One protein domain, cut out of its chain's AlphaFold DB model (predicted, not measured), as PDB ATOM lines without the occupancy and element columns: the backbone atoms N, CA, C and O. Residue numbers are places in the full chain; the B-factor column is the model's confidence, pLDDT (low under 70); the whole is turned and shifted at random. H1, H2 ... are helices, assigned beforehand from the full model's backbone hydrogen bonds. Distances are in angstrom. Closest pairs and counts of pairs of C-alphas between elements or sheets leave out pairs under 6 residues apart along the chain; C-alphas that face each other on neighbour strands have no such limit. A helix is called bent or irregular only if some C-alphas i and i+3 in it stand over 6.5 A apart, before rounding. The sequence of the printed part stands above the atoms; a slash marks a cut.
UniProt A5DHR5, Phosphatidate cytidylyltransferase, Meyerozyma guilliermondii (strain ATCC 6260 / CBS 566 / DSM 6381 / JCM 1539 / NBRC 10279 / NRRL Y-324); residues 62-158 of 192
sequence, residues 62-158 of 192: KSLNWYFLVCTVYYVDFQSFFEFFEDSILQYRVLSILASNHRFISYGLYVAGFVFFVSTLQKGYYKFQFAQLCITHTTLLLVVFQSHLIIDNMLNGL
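Overview. This is residues 62 to 158 of the 192 residues of the protein "Phosphatidate cytidylyltransferase" of Meyerozyma guilliermondii (strain ATCC 6260 / CBS 566 / DSM 6381 / JCM 1539 / NBRC 10279 / NRRL Y-324) (UniProt A5DHR5). Three long helices make an elongated, loose slab: H1 in the middle, with H4 on one side and H5 on the other. H4 runs opposite to H1 and H5 runs the same way; the small helices H2 and H3 lie at the end of the slab where H1 ends. The printed part has 97 residues with five named helices, H1 to H5 in chain order, and no named strand: all helix. The radius of gyration of the C-alphas is 16.0 A; the spans are 52 by 30 by 17 A.

Arrangement. H1, residues 62 to 84, is the hub and has a kink of 41 degrees near residue 77; it is only just irregular, with C-alphas 76 and 79 6.8 A apart. H2, residues 86 to 89, is close to H1 but not clearly touching: the closest C-alphas, of Phe 82 and Ile 89, are 7.1 A apart. H3, residues 93 to 100, only just touches H1, with 3 pairs of C-alphas within 8 A, the closest those of Phe 82 and Ala 99 at 7.2 A; their lines are about perpendicular, at 90 degrees. Of H1, residues 78 to 82 alone touch H3. H4, residues 102 to 119, touches H1 at a shallow tilt of 5 degrees, opposite ways; the closest C-alphas, of Tyr 75 and Ser 106, are 5.4 A apart. H5, residues 126 to 156, touches H1 at a shallow tilt of 21 degrees, the same way; the closest C-alphas, of Asp 77 and His 148, are 5.9 A apart. H4 and H5 are near each other, with 6 pairs of C-alphas within 10 A. Each O i to N i+4 pair is within hydrogen-bond range in H3 and H4, against 16 of 19 in H1 and 26 of 27 in H5; H2 is too short for such a pair.

Along the chain. H1 begins at C-alpha 62 (15.140, 36.080, 6.456) and is 32.3 A long. H2 is 5.2 A, H3 10.6 A and H4 25.5 A long. H5, 44.0 A long, ends at C-alpha 156 (6.436, 17.382, 34.594).

Size, cuts and confidence. The C-alphas farthest apart, of Asp 87 and Gly 124, are 52.5 A apart. The printed part has no cut and no long link; residues 122 to 128, of which 126 to 128 belong to H5, stand free. Residues 87 to 91 have pLDDT under 70.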
ATOM      1  N   LYS A  62      15.311  37.513   6.181       86.00
ATOM      2  CA  LYS A  62      15.140  36.080   6.456       86.00
ATOM      3  C   LYS A  62      16.112  35.595   7.526       86.00
ATOM      4  O   LYS A  62      15.681  34.964   8.485       86.00
ATOM      5  N   SER A  63      17.399  35.912   7.382       89.25
ATOM      6  CA  SER A  63      18.419  35.545   8.369       89.25
ATOM      7  C   SER A  63      18.110  36.136   9.742       89.25
ATOM      8  O   SER A  63      18.305  35.471  10.751       89.25
ATOM      9  N   LEU A  64      17.573  37.355   9.773       91.81
ATOM     10  CA  LEU A  64      17.176  38.041  10.996       91.81
ATOM     11  C   LEU A  64      16.027  37.322  11.722       91.81
ATOM     12  O   LEU A  64      16.103  37.106  12.927       91.81
ATOM     13  N   ASN A  65      15.000  36.882  10.990       93.06
ATOM     14  CA  ASN A  65      13.874  36.141  11.571       93.06
ATOM     15  C   ASN A  65      14.322  34.790  12.145       93.06
ATOM     16  O   ASN A  65      13.926  34.425  13.250       93.06
ATOM     17  N   TRP A  66      15.191  34.070  11.427       93.31
ATOM     18  CA  TRP A  66      15.786  32.825  11.924       93.31
ATOM     19  C   TRP A  66      16.684  33.052  13.143       93.31
ATOM     20  O   TRP A  66      16.653  32.254  14.077       93.31
ATOM     21  N   TYR A  67      17.446  34.148  13.164       95.06
ATOM     22  CA  TYR A  67      18.262  34.523  14.315       95.06
ATOM     23  C   TYR A  67      17.400  34.743  15.562       95.06
ATOM     24  O   TYR A  67      17.679  34.161  16.610       95.06
ATOM     25  N   PHE A  68      16.328  35.533  15.449       95.62
ATOM     26  CA  PHE A  68      15.430  35.782  16.576       95.62
ATOM     27  C   PHE A  68      14.698  34.516  17.033       95.62
ATOM     28  O   PHE A  68      14.542  34.331  18.233       95.62
ATOM     29  N   LEU A  69      14.336  33.607  16.120       95.31
ATOM     30  CA  LEU A  69      13.807  32.292  16.494       95.31
ATOM     31  C   LEU A  69      14.791  31.526  17.384       95.31
ATOM     32  O   LEU A  69      14.427  31.127  18.486       95.31
ATOM     33  N   VAL A  70      16.036  31.343  16.935       94.44
ATOM     34  CA  VAL A  70      17.051  30.601  17.702       94.44
ATOM     35  C   VAL A  70      17.330  31.277  19.044       94.44
ATOM     36  O   VAL A  70      17.411  30.599  20.066       94.44
ATOM     37  N   CYS A  71      17.425  32.608  19.059       94.44
ATOM     38  CA  CYS A  71      17.635  33.380  20.278       94.44
ATOM     39  C   CYS A  71      16.499  33.177  21.291       94.44
ATOM     40  O   CYS A  71      16.771  32.973  22.473       94.44
ATOM     41  N   THR A  72      15.239  33.211  20.849       94.31
ATOM     42  CA  THR A  72      14.081  33.032  21.734       94.31
ATOM     43  C   THR A  72      13.965  31.597  22.229       94.31
ATOM     44  O   THR A  72      13.733  31.399  23.415       94.31
ATOM     45  N   VAL A  73      14.192  30.597  21.373       93.56
ATOM     46  CA  VAL A  73      14.212  29.183  21.793       93.56
ATOM     47  C   VAL A  73      15.293  28.944  22.841       93.56
ATOM     48  O   VAL A  73      15.032  28.335  23.872       93.56
ATOM     49  N   TYR A  74      16.498  29.481  22.631       91.94
ATOM     50  CA  TYR A  74      17.561  29.400  23.629       91.94
ATOM     51  C   TYR A  74      17.204  30.144  24.925       91.94
ATOM     52  O   TYR A  74      17.492  29.664  26.015       91.94
ATOM     53  N   TYR A  75      16.572  31.315  24.843       92.44
ATOM     54  CA  TYR A  75      16.161  32.052  26.038       92.44
ATOM     55  C   TYR A  75      15.116  31.291  26.860       92.44
ATOM     56  O   TYR A  75      15.234  31.234  28.078       92.44
ATOM     57  N   VAL A  76      14.118  30.709  26.199       91.50
ATOM     58  CA  VAL A  76      12.943  30.147  26.864       91.50
ATOM     59  C   VAL A  76      13.138  28.666  27.209       91.50
ATOM     60  O   VAL A  76      13.018  28.289  28.369       91.50
ATOM     61  N   ASP A  77      13.494  27.821  26.240       87.75
ATOM     62  CA  ASP A  77      13.469  26.366  26.435       87.75
ATOM     63  C   ASP A  77      14.737  25.812  27.095       87.75
ATOM     64  O   ASP A  77      14.696  24.773  27.754       87.75
ATOM     65  N   PHE A  78      15.880  26.486  26.933       86.88
ATOM     66  CA  PHE A  78      17.175  25.968  27.389       86.88
ATOM     67  C   PHE A  78      17.204  25.665  28.894       86.88
ATOM     68  O   PHE A  78      17.835  24.691  29.300       86.88
ATOM     69  N   GLN A  79      16.523  26.471  29.713       83.75
ATOM     70  CA  GLN A  79      16.489  26.260  31.158       83.75
ATOM     71  C   GLN A  79      15.732  24.972  31.525       83.75
ATOM     72  O   GLN A  79      16.306  24.123  32.203       83.75
ATOM     73  N   SER A  80      14.508  24.778  31.019       82.94
ATOM     74  CA  SER A  80      13.726  23.556  31.275       82.94
ATOM     75  C   SER A  80      14.439  22.299  30.763       82.94
ATOM     76  O   SER A  80      14.402  21.248  31.401       82.94
ATOM     77  N   PHE A  81      15.157  22.395  29.637       81.31
ATOM     78  CA  PHE A  81      15.999  21.295  29.159       81.31
ATOM     79  C   PHE A  81      17.165  20.979  30.087       81.31
ATOM     80  O   PHE A  81      17.495  19.809  30.277       81.31
ATOM     81  N   PHE A  82      17.815  22.009  30.627       81.00
ATOM     82  CA  PHE A  82      18.943  21.825  31.525       81.00
ATOM     83  C   PHE A  82      18.518  21.115  32.810       81.00
ATOM     84  O   PHE A  82      19.172  20.154  33.199       81.00
ATOM     85  N   GLU A  83      17.406  21.539  33.411       79.25
ATOM     86  CA  GLU A  83      16.861  20.936  34.635       79.25
ATOM     87  C   GLU A  83      16.481  19.460  34.423       79.25
ATOM     88  O   GLU A  83      16.741  18.620  35.279       79.25
ATOM     89  N   PHE A  84      15.936  19.102  33.255       79.62
ATOM     90  CA  PHE A  84      15.568  17.713  32.963       79.62
ATOM     91  C   PHE A  84      16.764  16.798  32.638       79.62
ATOM     92  O   PHE A  84      16.726  15.603  32.923       79.62
ATOM     93  N   PHE A  85      17.828  17.327  32.022       76.19
ATOM     94  CA  PHE A  85      19.005  16.552  31.596       76.19
ATOM     95  C   PHE A  85      20.261  16.834  32.433       76.19
ATOM     96  O   PHE A  85      21.375  16.567  31.969       76.19
ATOM     97  N   GLU A  86      20.105  17.357  33.651       71.44
ATOM     98  CA  GLU A  86      21.200  17.860  34.489       71.44
ATOM     99  C   GLU A  86      22.349  16.840  34.624       71.44
ATOM    100  O   GLU A  86      23.502  17.154  34.309       71.44
ATOM    101  N   ASP A  87      22.026  15.580  34.933       67.88
ATOM    102  CA  ASP A  87      22.997  14.486  35.101       67.88
ATOM    103  C   ASP A  87      23.860  14.222  33.853       67.88
ATOM    104  O   ASP A  87      25.033  13.848  33.948       67.88
ATOM    105  N   SER A  88      23.291  14.416  32.660       65.81
ATOM    106  CA  SER A  88      23.988  14.198  31.384       65.81
ATOM    107  C   SER A  88      24.753  15.439  30.924       65.81
ATOM    108  O   SER A  88      25.803  15.330  30.288       65.81
ATOM    109  N   ILE A  89      24.241  16.633  31.231       60.97
ATOM    110  CA  ILE A  89      24.786  17.902  30.743       60.97
ATOM    111  C   ILE A  89      25.996  18.359  31.567       60.97
ATOM    112  O   ILE A  89      26.939  18.920  31.000       60.97
ATOM    113  N   LEU A  90      26.032  18.072  32.873       63.66
ATOM    114  CA  LEU A  90      27.153  18.438  33.750       63.66
ATOM    115  C   LEU A  90      28.486  17.775  33.360       63.66
ATOM    116  O   LEU A  90      29.553  18.278  33.717       63.66
ATOM    117  N   GLN A  91      28.453  16.701  32.564       67.50
ATOM    118  CA  GLN A  91      29.653  16.061  32.014       67.50
ATOM    119  C   GLN A  91      30.360  16.925  30.952       67.50
ATOM    120  O   GLN A  91      31.560  16.767  30.718       67.50
ATOM    121  N   TYR A  92      29.653  17.876  30.327       73.50
ATOM    122  CA  TYR A  92      30.181  18.714  29.251       73.50
ATOM    123  C   TYR A  92      30.440  20.150  29.720       73.50
ATOM    124  O   TYR A  92      29.532  20.967  29.878       73.50
ATOM    125  N   ARG A  93      31.726  20.504  29.836       71.56
ATOM    126  CA  ARG A  93      32.197  21.819  30.316       71.56
ATOM    127  C   ARG A  93      31.605  23.015  29.555       71.56
ATOM    128  O   ARG A  93      31.361  24.055  30.157       71.56
ATOM    129  N   VAL A  94      31.368  22.880  28.248       74.75
ATOM    130  CA  VAL A  94      30.807  23.959  27.413       74.75
ATOM    131  C   VAL A  94      29.331  24.208  27.732       74.75
ATOM    132  O   VAL A  94      28.944  25.359  27.914       74.75
ATOM    133  N   LEU A  95      28.517  23.153  27.845       72.31
ATOM    134  CA  LEU A  95      27.093  23.298  28.166       72.31
ATOM    135  C   LEU A  95      26.895  23.795  29.602       72.31
ATOM    136  O   LEU A  95      26.006  24.605  29.839       72.31
ATOM    137  N   SER A  96      27.759  23.382  30.532       73.69
ATOM    138  CA  SER A  96      27.751  23.888  31.908       73.69
ATOM    139  C   SER A  96      27.971  25.408  31.963       73.69
ATOM    140  O   SER A  96      27.185  26.115  32.586       73.69
ATOM    141  N   ILE A  97      28.958  25.947  31.233       78.50
ATOM    142  CA  ILE A  97      29.186  27.404  31.149       78.50
ATOM    143  C   ILE A  97      27.981  28.122  30.528       78.50
ATOM    144  O   ILE A  97      27.606  29.208  30.983       78.50
ATOM    145  N   LEU A  98      27.393  27.514  29.494       77.38
ATOM    146  CA  LEU A  98      26.230  28.039  28.784       77.38
ATOM    147  C   LEU A  98      24.991  28.105  29.689       77.38
ATOM    148  O   LEU A  98      24.212  29.047  29.582       77.38
ATOM    149  N   ALA A  99      24.847  27.148  30.608       75.12
ATOM    150  CA  ALA A  99      23.783  27.123  31.601       75.12
ATOM    151  C   ALA A  99      24.019  28.085  32.760       75.12
ATOM    152  O   ALA A  99      23.139  28.883  33.076       75.12
ATOM    153  N   SER A 100      25.223  28.104  33.336       79.75
ATOM    154  CA  SER A 100      25.540  29.007  34.448       79.75
ATOM    155  C   SER A 100      25.411  30.486  34.071       79.75
ATOM    156  O   SER A 100      25.082  31.306  34.922       79.75
ATOM    157  N   ASN A 101      25.644  30.837  32.801       86.69
ATOM    158  CA  ASN A 101      25.558  32.216  32.310       86.69
ATOM    159  C   ASN A 101      24.363  32.463  31.382       86.69
ATOM    160  O   ASN A 101      24.352  33.472  30.676       86.69
ATOM    161  N   HIS A 102      23.361  31.577  31.383       89.00
ATOM    162  CA  HIS A 102      22.236  31.608  30.441       89.00
ATOM    163  C   HIS A 102      21.621  33.004  30.289       89.00
ATOM    164  O   HIS A 102      21.620  33.551  29.190       89.00
ATOM    165  N   ARG A 103      21.232  33.653  31.397       88.62
ATOM    166  CA  ARG A 103      20.611  34.992  31.374       88.62
ATOM    167  C   ARG A 103      21.484  36.049  30.697       88.62
ATOM    168  O   ARG A 103      20.979  36.876  29.938       88.62
ATOM    169  N   PHE A 104      22.790  36.028  30.966       91.81
ATOM    170  CA  PHE A 104      23.734  36.973  30.373       91.81
ATOM    171  C   PHE A 104      23.904  36.716  28.873       91.81
ATOM    172  O   PHE A 104      23.887  37.652  28.075       91.81
ATOM    173  N   ILE A 105      24.009  35.445  28.481       91.75
ATOM    174  CA  ILE A 105      24.161  35.038  27.082       91.75
ATOM    175  C   ILE A 105      22.896  35.362  26.288       91.75
ATOM    176  O   ILE A 105      22.998  35.948  25.213       91.75
ATOM    177  N   SER A 106      21.709  35.060  26.815       92.50
ATOM    178  CA  SER A 106      20.440  35.402  26.169       92.50
ATOM    179  C   SER A 106      20.286  36.910  25.985       92.50
ATOM    180  O   SER A 106      19.915  37.358  24.901       92.50
ATOM    181  N   TYR A 107      20.628  37.707  27.003       93.69
ATOM    182  CA  TYR A 107      20.629  39.165  26.886       93.69
ATOM    183  C   TYR A 107      21.609  39.645  25.803       93.69
ATOM    184  O   TYR A 107      21.243  40.448  24.944       93.69
ATOM    185  N   GLY A 108      22.833  39.108  25.790       95.75
ATOM    186  CA  GLY A 108      23.844  39.428  24.781       95.75
ATOM    187  C   GLY A 108      23.405  39.073  23.357       95.75
ATOM    188  O   GLY A 108      23.549  39.892  22.450       95.75
ATOM    189  N   LEU A 109      22.811  37.892  23.159       94.62
ATOM    190  CA  LEU A 109      22.262  37.460  21.872       94.62
ATOM    191  C   LEU A 109      21.124  38.375  21.409       94.62
ATOM    192  O   LEU A 109      21.087  38.752  20.235       94.62
ATOM    193  N   TYR A 110      20.233  38.787  22.312       94.56
ATOM    194  CA  TYR A 110      19.152  39.705  21.964       94.56
ATOM    195  C   TYR A 110      19.687  41.073  21.519       94.56
ATOM    196  O   TYR A 110      19.314  41.568  20.454       94.56
ATOM    197  N   VAL A 111      20.623  41.656  22.280       95.56
ATOM    198  CA  VAL A 111      21.264  42.936  21.932       95.56
ATOM    199  C   VAL A 111      22.007  42.833  20.600       95.56
ATOM    200  O   VAL A 111      21.847  43.703  19.744       95.56
ATOM    201  N   ALA A 112      22.767  41.758  20.376       95.88
ATOM    202  CA  ALA A 112      23.463  41.530  19.114       95.88
ATOM    203  C   ALA A 112      22.488  41.427  17.928       95.88
ATOM    204  O   ALA A 112      22.726  42.035  16.884       95.88
ATOM    205  N   GLY A 113      21.358  40.735  18.101       94.50
ATOM    206  CA  GLY A 113      20.294  40.654  17.096       94.50
ATOM    207  C   GLY A 113      19.656  42.004  16.793       94.50
ATOM    208  O   GLY A 113      19.405  42.330  15.633       94.50
ATOM    209  N   PHE A 114      19.442  42.824  17.822       94.31
ATOM    210  CA  PHE A 114      18.907  44.170  17.657       94.31
ATOM    211  C   PHE A 114      19.894  45.101  16.935       94.31
ATOM    212  O   PHE A 114      19.511  45.805  16.003       94.31
ATOM    213  N   VAL A 115      21.181  45.066  17.291       96.06
ATOM    214  CA  VAL A 115      22.234  45.811  16.576       96.06
ATOM    215  C   VAL A 115      22.329  45.346  15.121       96.06
ATOM    216  O   VAL A 115      22.403  46.172  14.209       96.06
ATOM    217  N   PHE A 116      22.251  44.034  14.883       94.00
ATOM    218  CA  PHE A 116      22.204  43.472  13.539       94.00
ATOM    219  C   PHE A 116      20.984  43.991  12.762       94.00
ATOM    220  O   PHE A 116      21.142  44.480  11.644       94.00
ATOM    221  N   PHE A 117      19.795  44.026  13.369       94.19
ATOM    222  CA  PHE A 117      18.604  44.632  12.765       94.19
ATOM    223  C   PHE A 117      18.836  46.083  12.352       94.19
ATOM    224  O   PHE A 117      18.600  46.427  11.192       94.19
ATOM    225  N   VAL A 118      19.375  46.906  13.253       93.38
ATOM    226  CA  VAL A 118      19.678  48.314  12.966       93.38
ATOM    227  C   VAL A 118      20.659  48.441  11.797       93.38
ATOM    228  O   VAL A 118      20.449  49.268  10.912       93.38
ATOM    229  N   SER A 119      21.682  47.582  11.731       92.00
ATOM    230  CA  SER A 119      22.654  47.574  10.625       92.00
ATOM    231  C   SER A 119      22.038  47.192   9.271       92.00
ATOM    232  O   SER A 119      22.533  47.587   8.217       92.00
ATOM    233  N   THR A 120      20.920  46.464   9.295       90.12
ATOM    234  CA  THR A 120      20.202  45.999   8.103       90.12
ATOM    235  C   THR A 120      19.210  47.029   7.546       90.12
ATOM    236  O   THR A 120      18.587  46.803   6.502       90.12
ATOM    237  N   LEU A 121      19.000  48.154   8.234       91.00
ATOM    238  CA  LEU A 121      17.981  49.134   7.864       91.00
ATOM    239  C   LEU A 121      18.297  49.813   6.520       91.00
ATOM    240  O   LEU A 121      19.350  50.421   6.337       91.00
ATOM    241  N   GLN A 122      17.343  49.773   5.585       88.25
ATOM    242  CA  GLN A 122      17.468  50.381   4.258       88.25
ATOM    243  C   GLN A 122      16.524  51.574   4.081       88.25
ATOM    244  O   GLN A 122      15.323  51.509   4.365       88.25
ATOM    245  N   LYS A 123      17.069  52.676   3.546       85.69
ATOM    246  CA  LYS A 123      16.302  53.886   3.216       85.69
ATOM    247  C   LYS A 123      15.152  53.539   2.264       85.69
ATOM    248  O   LYS A 123      15.347  52.851   1.268       85.69
ATOM    249  N   GLY A 124      13.952  54.019   2.586       86.00
ATOM    250  CA  GLY A 124      12.728  53.754   1.820       86.00
ATOM    251  C   GLY A 124      11.916  52.538   2.286       86.00
ATOM    252  O   GLY A 124      10.751  52.433   1.916       86.00
ATOM    253  N   TYR A 125      12.471  51.675   3.148       87.44
ATOM    254  CA  TYR A 125      11.788  50.474   3.658       87.44
ATOM    255  C   TYR A 125      11.622  50.440   5.184       87.44
ATOM    256  O   TYR A 125      11.107  49.461   5.714       87.44
ATOM    257  N   TYR A 126      11.979  51.511   5.902       89.38
ATOM    258  CA  TYR A 126      11.961  51.537   7.370       89.38
ATOM    259  C   TYR A 126      10.628  51.102   7.984       89.38
ATOM    260  O   TYR A 126      10.616  50.205   8.820       89.38
ATOM    261  N   LYS A 127       9.496  51.665   7.535       88.56
ATOM    262  CA  LYS A 127       8.171  51.289   8.066       88.56
ATOM    263  C   LYS A 127       7.903  49.786   7.931       88.56
ATOM    264  O   LYS A 127       7.386  49.177   8.858       88.56
ATOM    265  N   PHE A 128       8.292  49.202   6.799       88.62
ATOM    266  CA  PHE A 128       8.137  47.773   6.540       88.62
ATOM    267  C   PHE A 128       9.061  46.933   7.431       88.62
ATOM    268  O   PHE A 128       8.596  45.991   8.058       88.62
ATOM    269  N   GLN A 129      10.340  47.302   7.557       90.81
ATOM    270  CA  GLN A 129      11.298  46.568   8.394       90.81
ATOM    271  C   GLN A 129      10.930  46.611   9.883       90.81
ATOM    272  O   GLN A 129      11.011  45.590  10.558       90.81
ATOM    273  N   PHE A 130      10.474  47.758  10.394       91.94
ATOM    274  CA  PHE A 130       9.984  47.865  11.772       91.94
ATOM    275  C   PHE A 130       8.687  47.079  11.989       91.94
ATOM    276  O   PHE A 130       8.559  46.391  12.999       91.94
ATOM    277  N   ALA A 131       7.748  47.119  11.036       91.50
ATOM    278  CA  ALA A 131       6.544  46.294  11.106       91.50
ATOM    279  C   ALA A 131       6.892  44.796  11.119       91.50
ATOM    280  O   ALA A 131       6.373  44.055  11.948       91.50
ATOM    281  N   GLN A 132       7.823  44.362  10.264       90.38
ATOM    282  CA  GLN A 132       8.284  42.977  10.215       90.38
ATOM    283  C   GLN A 132       8.986  42.557  11.510       90.38
ATOM    284  O   GLN A 132       8.764  41.441  11.977       90.38
ATOM    285  N   LEU A 133       9.775  43.443  12.129       92.50
ATOM    286  CA  LEU A 133      10.384  43.186  13.435       92.50
ATOM    287  C   LEU A 133       9.315  42.975  14.514       92.50
ATOM    288  O   LEU A 133       9.385  41.981  15.237       92.50
ATOM    289  N   CYS A 134       8.321  43.866  14.601       93.94
ATOM    290  CA  CYS A 134       7.212  43.736  15.551       93.94
ATOM    291  C   CYS A 134       6.447  42.435  15.338       93.94
ATOM    292  O   CYS A 134       6.236  41.689  16.286       93.94
ATOM    293  N   ILE A 135       6.074  42.133  14.095       92.75
ATOM    294  CA  ILE A 135       5.349  40.907  13.778       92.75
ATOM    295  C   ILE A 135       6.173  39.680  14.158       92.75
ATOM    296  O   ILE A 135       5.643  38.784  14.797       92.75
ATOM    297  N   THR A 136       7.467  39.660  13.834       94.25
ATOM    298  CA  THR A 136       8.356  38.550  14.198       94.25
ATOM    299  C   THR A 136       8.374  38.343  15.709       94.25
ATOM    300  O   THR A 136       8.220  37.216  16.163       94.25
ATOM    301  N   HIS A 137       8.480  39.415  16.500       94.69
ATOM    302  CA  HIS A 137       8.424  39.317  17.962       94.69
ATOM    303  C   HIS A 137       7.060  38.826  18.461       94.69
ATOM    304  O   HIS A 137       7.015  37.953  19.325       94.69
ATOM    305  N   THR A 138       5.956  39.317  17.895       94.94
ATOM    306  CA  THR A 138       4.607  38.842  18.231       94.94
ATOM    307  C   THR A 138       4.433  37.363  17.890       94.94
ATOM    308  O   THR A 138       3.905  36.607  18.698       94.94
ATOM    309  N   THR A 139       4.911  36.915  16.727       94.75
ATOM    310  CA  THR A 139       4.879  35.504  16.330       94.75
ATOM    311  C   THR A 139       5.737  34.650  17.253       94.75
ATOM    312  O   THR A 139       5.311  33.568  17.633       94.75
ATOM    313  N   LEU A 140       6.922  35.118  17.652       95.19
ATOM    314  CA  LEU A 140       7.767  34.391  18.601       95.19
ATOM    315  C   LEU A 140       7.095  34.258  19.964       95.19
ATOM    316  O   LEU A 140       7.101  33.170  20.528       95.19
ATOM    317  N   LEU A 141       6.470  35.329  20.457       94.25
ATOM    318  CA  LEU A 141       5.691  35.281  21.689       94.25
ATOM    319  C   LEU A 141       4.560  34.261  21.554       94.25
ATOM    320  O   LEU A 141       4.449  33.381  22.389       94.25
ATOM    321  N   LEU A 142       3.758  34.315  20.493       93.69
ATOM    322  CA  LEU A 142       2.630  33.396  20.346       93.69
ATOM    323  C   LEU A 142       3.063  31.942  20.144       93.69
ATOM    324  O   LEU A 142       2.476  31.058  20.751       93.69
ATOM    325  N   VAL A 143       4.073  31.684  19.312       94.88
ATOM    326  CA  VAL A 143       4.426  30.324  18.880       94.88
ATOM    327  C   VAL A 143       5.455  29.667  19.799       94.88
ATOM    328  O   VAL A 143       5.298  28.498  20.123       94.88
ATOM    329  N   VAL A 144       6.496  30.383  20.235       94.81
ATOM    330  CA  VAL A 144       7.559  29.787  21.064       94.81
ATOM    331  C   VAL A 144       7.124  29.699  22.521       94.81
ATOM    332  O   VAL A 144       7.324  28.669  23.154       94.81
ATOM    333  N   PHE A 145       6.469  30.734  23.058       93.00
ATOM    334  CA  PHE A 145       6.029  30.705  24.457       93.00
ATOM    335  C   PHE A 145       4.981  29.615  24.706       93.00
ATOM    336  O   PHE A 145       5.081  28.887  25.687       93.00
ATOM    337  N   GLN A 146       4.001  29.449  23.808       94.19
ATOM    338  CA  GLN A 146       3.023  28.365  23.952       94.19
ATOM    339  C   GLN A 146       3.703  26.988  23.897       94.19
ATOM    340  O   GLN A 146       3.374  26.108  24.685       94.19
ATOM    341  N   SER A 147       4.674  26.806  22.997       93.88
ATOM    342  CA  SER A 147       5.396  25.544  22.838       93.88
ATOM    343  C   SER A 147       6.234  25.229  24.066       93.88
ATOM    344  O   SER A 147       6.211  24.090  24.524       93.88
ATOM    345  N   HIS A 148       6.878  26.237  24.653       93.06
ATOM    346  CA  HIS A 148       7.578  26.106  25.922       93.06
ATOM    347  C   HIS A 148       6.664  25.594  27.033       93.06
ATOM    348  O   HIS A 148       6.993  24.617  27.693       93.06
ATOM    349  N   LEU A 149       5.480  26.193  27.198       91.94
ATOM    350  CA  LEU A 149       4.524  25.748  28.215       91.94
ATOM    351  C   LEU A 149       4.079  24.298  27.987       91.94
ATOM    352  O   LEU A 149       3.889  23.551  28.945       91.94
ATOM    353  N   ILE A 150       3.908  23.879  26.732       91.88
ATOM    354  CA  ILE A 150       3.571  22.488  26.398       91.88
ATOM    355  C   ILE A 150       4.733  21.555  26.765       91.88
ATOM    356  O   ILE A 150       4.499  20.499  27.354       91.88
ATOM    357  N   ILE A 151       5.971  21.940  26.442       91.50
ATOM    358  CA  ILE A 151       7.177  21.174  26.774       91.50
ATOM    359  C   ILE A 151       7.330  21.062  28.293       91.50
ATOM    360  O   ILE A 151       7.491  19.957  28.794       91.50
ATOM    361  N   ASP A 152       7.204  22.161  29.030       90.31
ATOM    362  CA  ASP A 152       7.359  22.189  30.486       90.31
ATOM    363  C   ASP A 152       6.313  21.311  31.198       90.31
ATOM    364  O   ASP A 152       6.645  20.474  32.041       90.31
ATOM    365  N   ASN A 153       5.045  21.387  30.776       90.50
ATOM    366  CA  ASN A 153       4.001  20.481  31.268       90.50
ATOM    367  C   ASN A 153       4.321  19.011  30.965       90.50
ATOM    368  O   ASN A 153       4.114  18.136  31.802       90.50
ATOM    369  N   MET A 154       4.851  18.730  29.775       90.69
ATOM    370  CA  MET A 154       5.222  17.378  29.371       90.69
ATOM    371  C   MET A 154       6.419  16.826  30.158       90.69
ATOM    372  O   MET A 154       6.450  15.624  30.432       90.69
ATOM    373  N   LEU A 155       7.393  17.670  30.514       87.31
ATOM    374  CA  LEU A 155       8.533  17.293  31.357       87.31
ATOM    375  C   LEU A 155       8.080  16.971  32.790       87.31
ATOM    376  O   LEU A 155       8.562  16.001  33.369       87.31
ATOM    377  N   ASN A 156       7.087  17.697  33.316       86.62
ATOM    378  CA  ASN A 156       6.436  17.382  34.594       86.62
ATOM    379  C   ASN A 156       5.589  16.092  34.543       86.62
ATOM    380  O   ASN A 156       5.335  15.461  35.571       86.62
ATOM    381  N   GLY A 157       5.147  15.672  33.354       87.06
ATOM    382  CA  GLY A 157       4.548  14.361  33.122       87.06
ATOM    383  C   GLY A 157       3.764  14.265  31.814       87.06
ATOM    384  O   GLY A 157       3.018  15.166  31.440       87.06
ATOM    385  N   LEU A 158       3.840  13.109  31.142       87.12
ATOM    386  CA  LEU A 158       3.147  12.872  29.863       87.12
ATOM    387  C   LEU A 158       1.618  13.002  29.957       87.12
ATOM    388  O   LEU A 158       0.962  13.362  28.980       87.12
TER     389      LEU A 158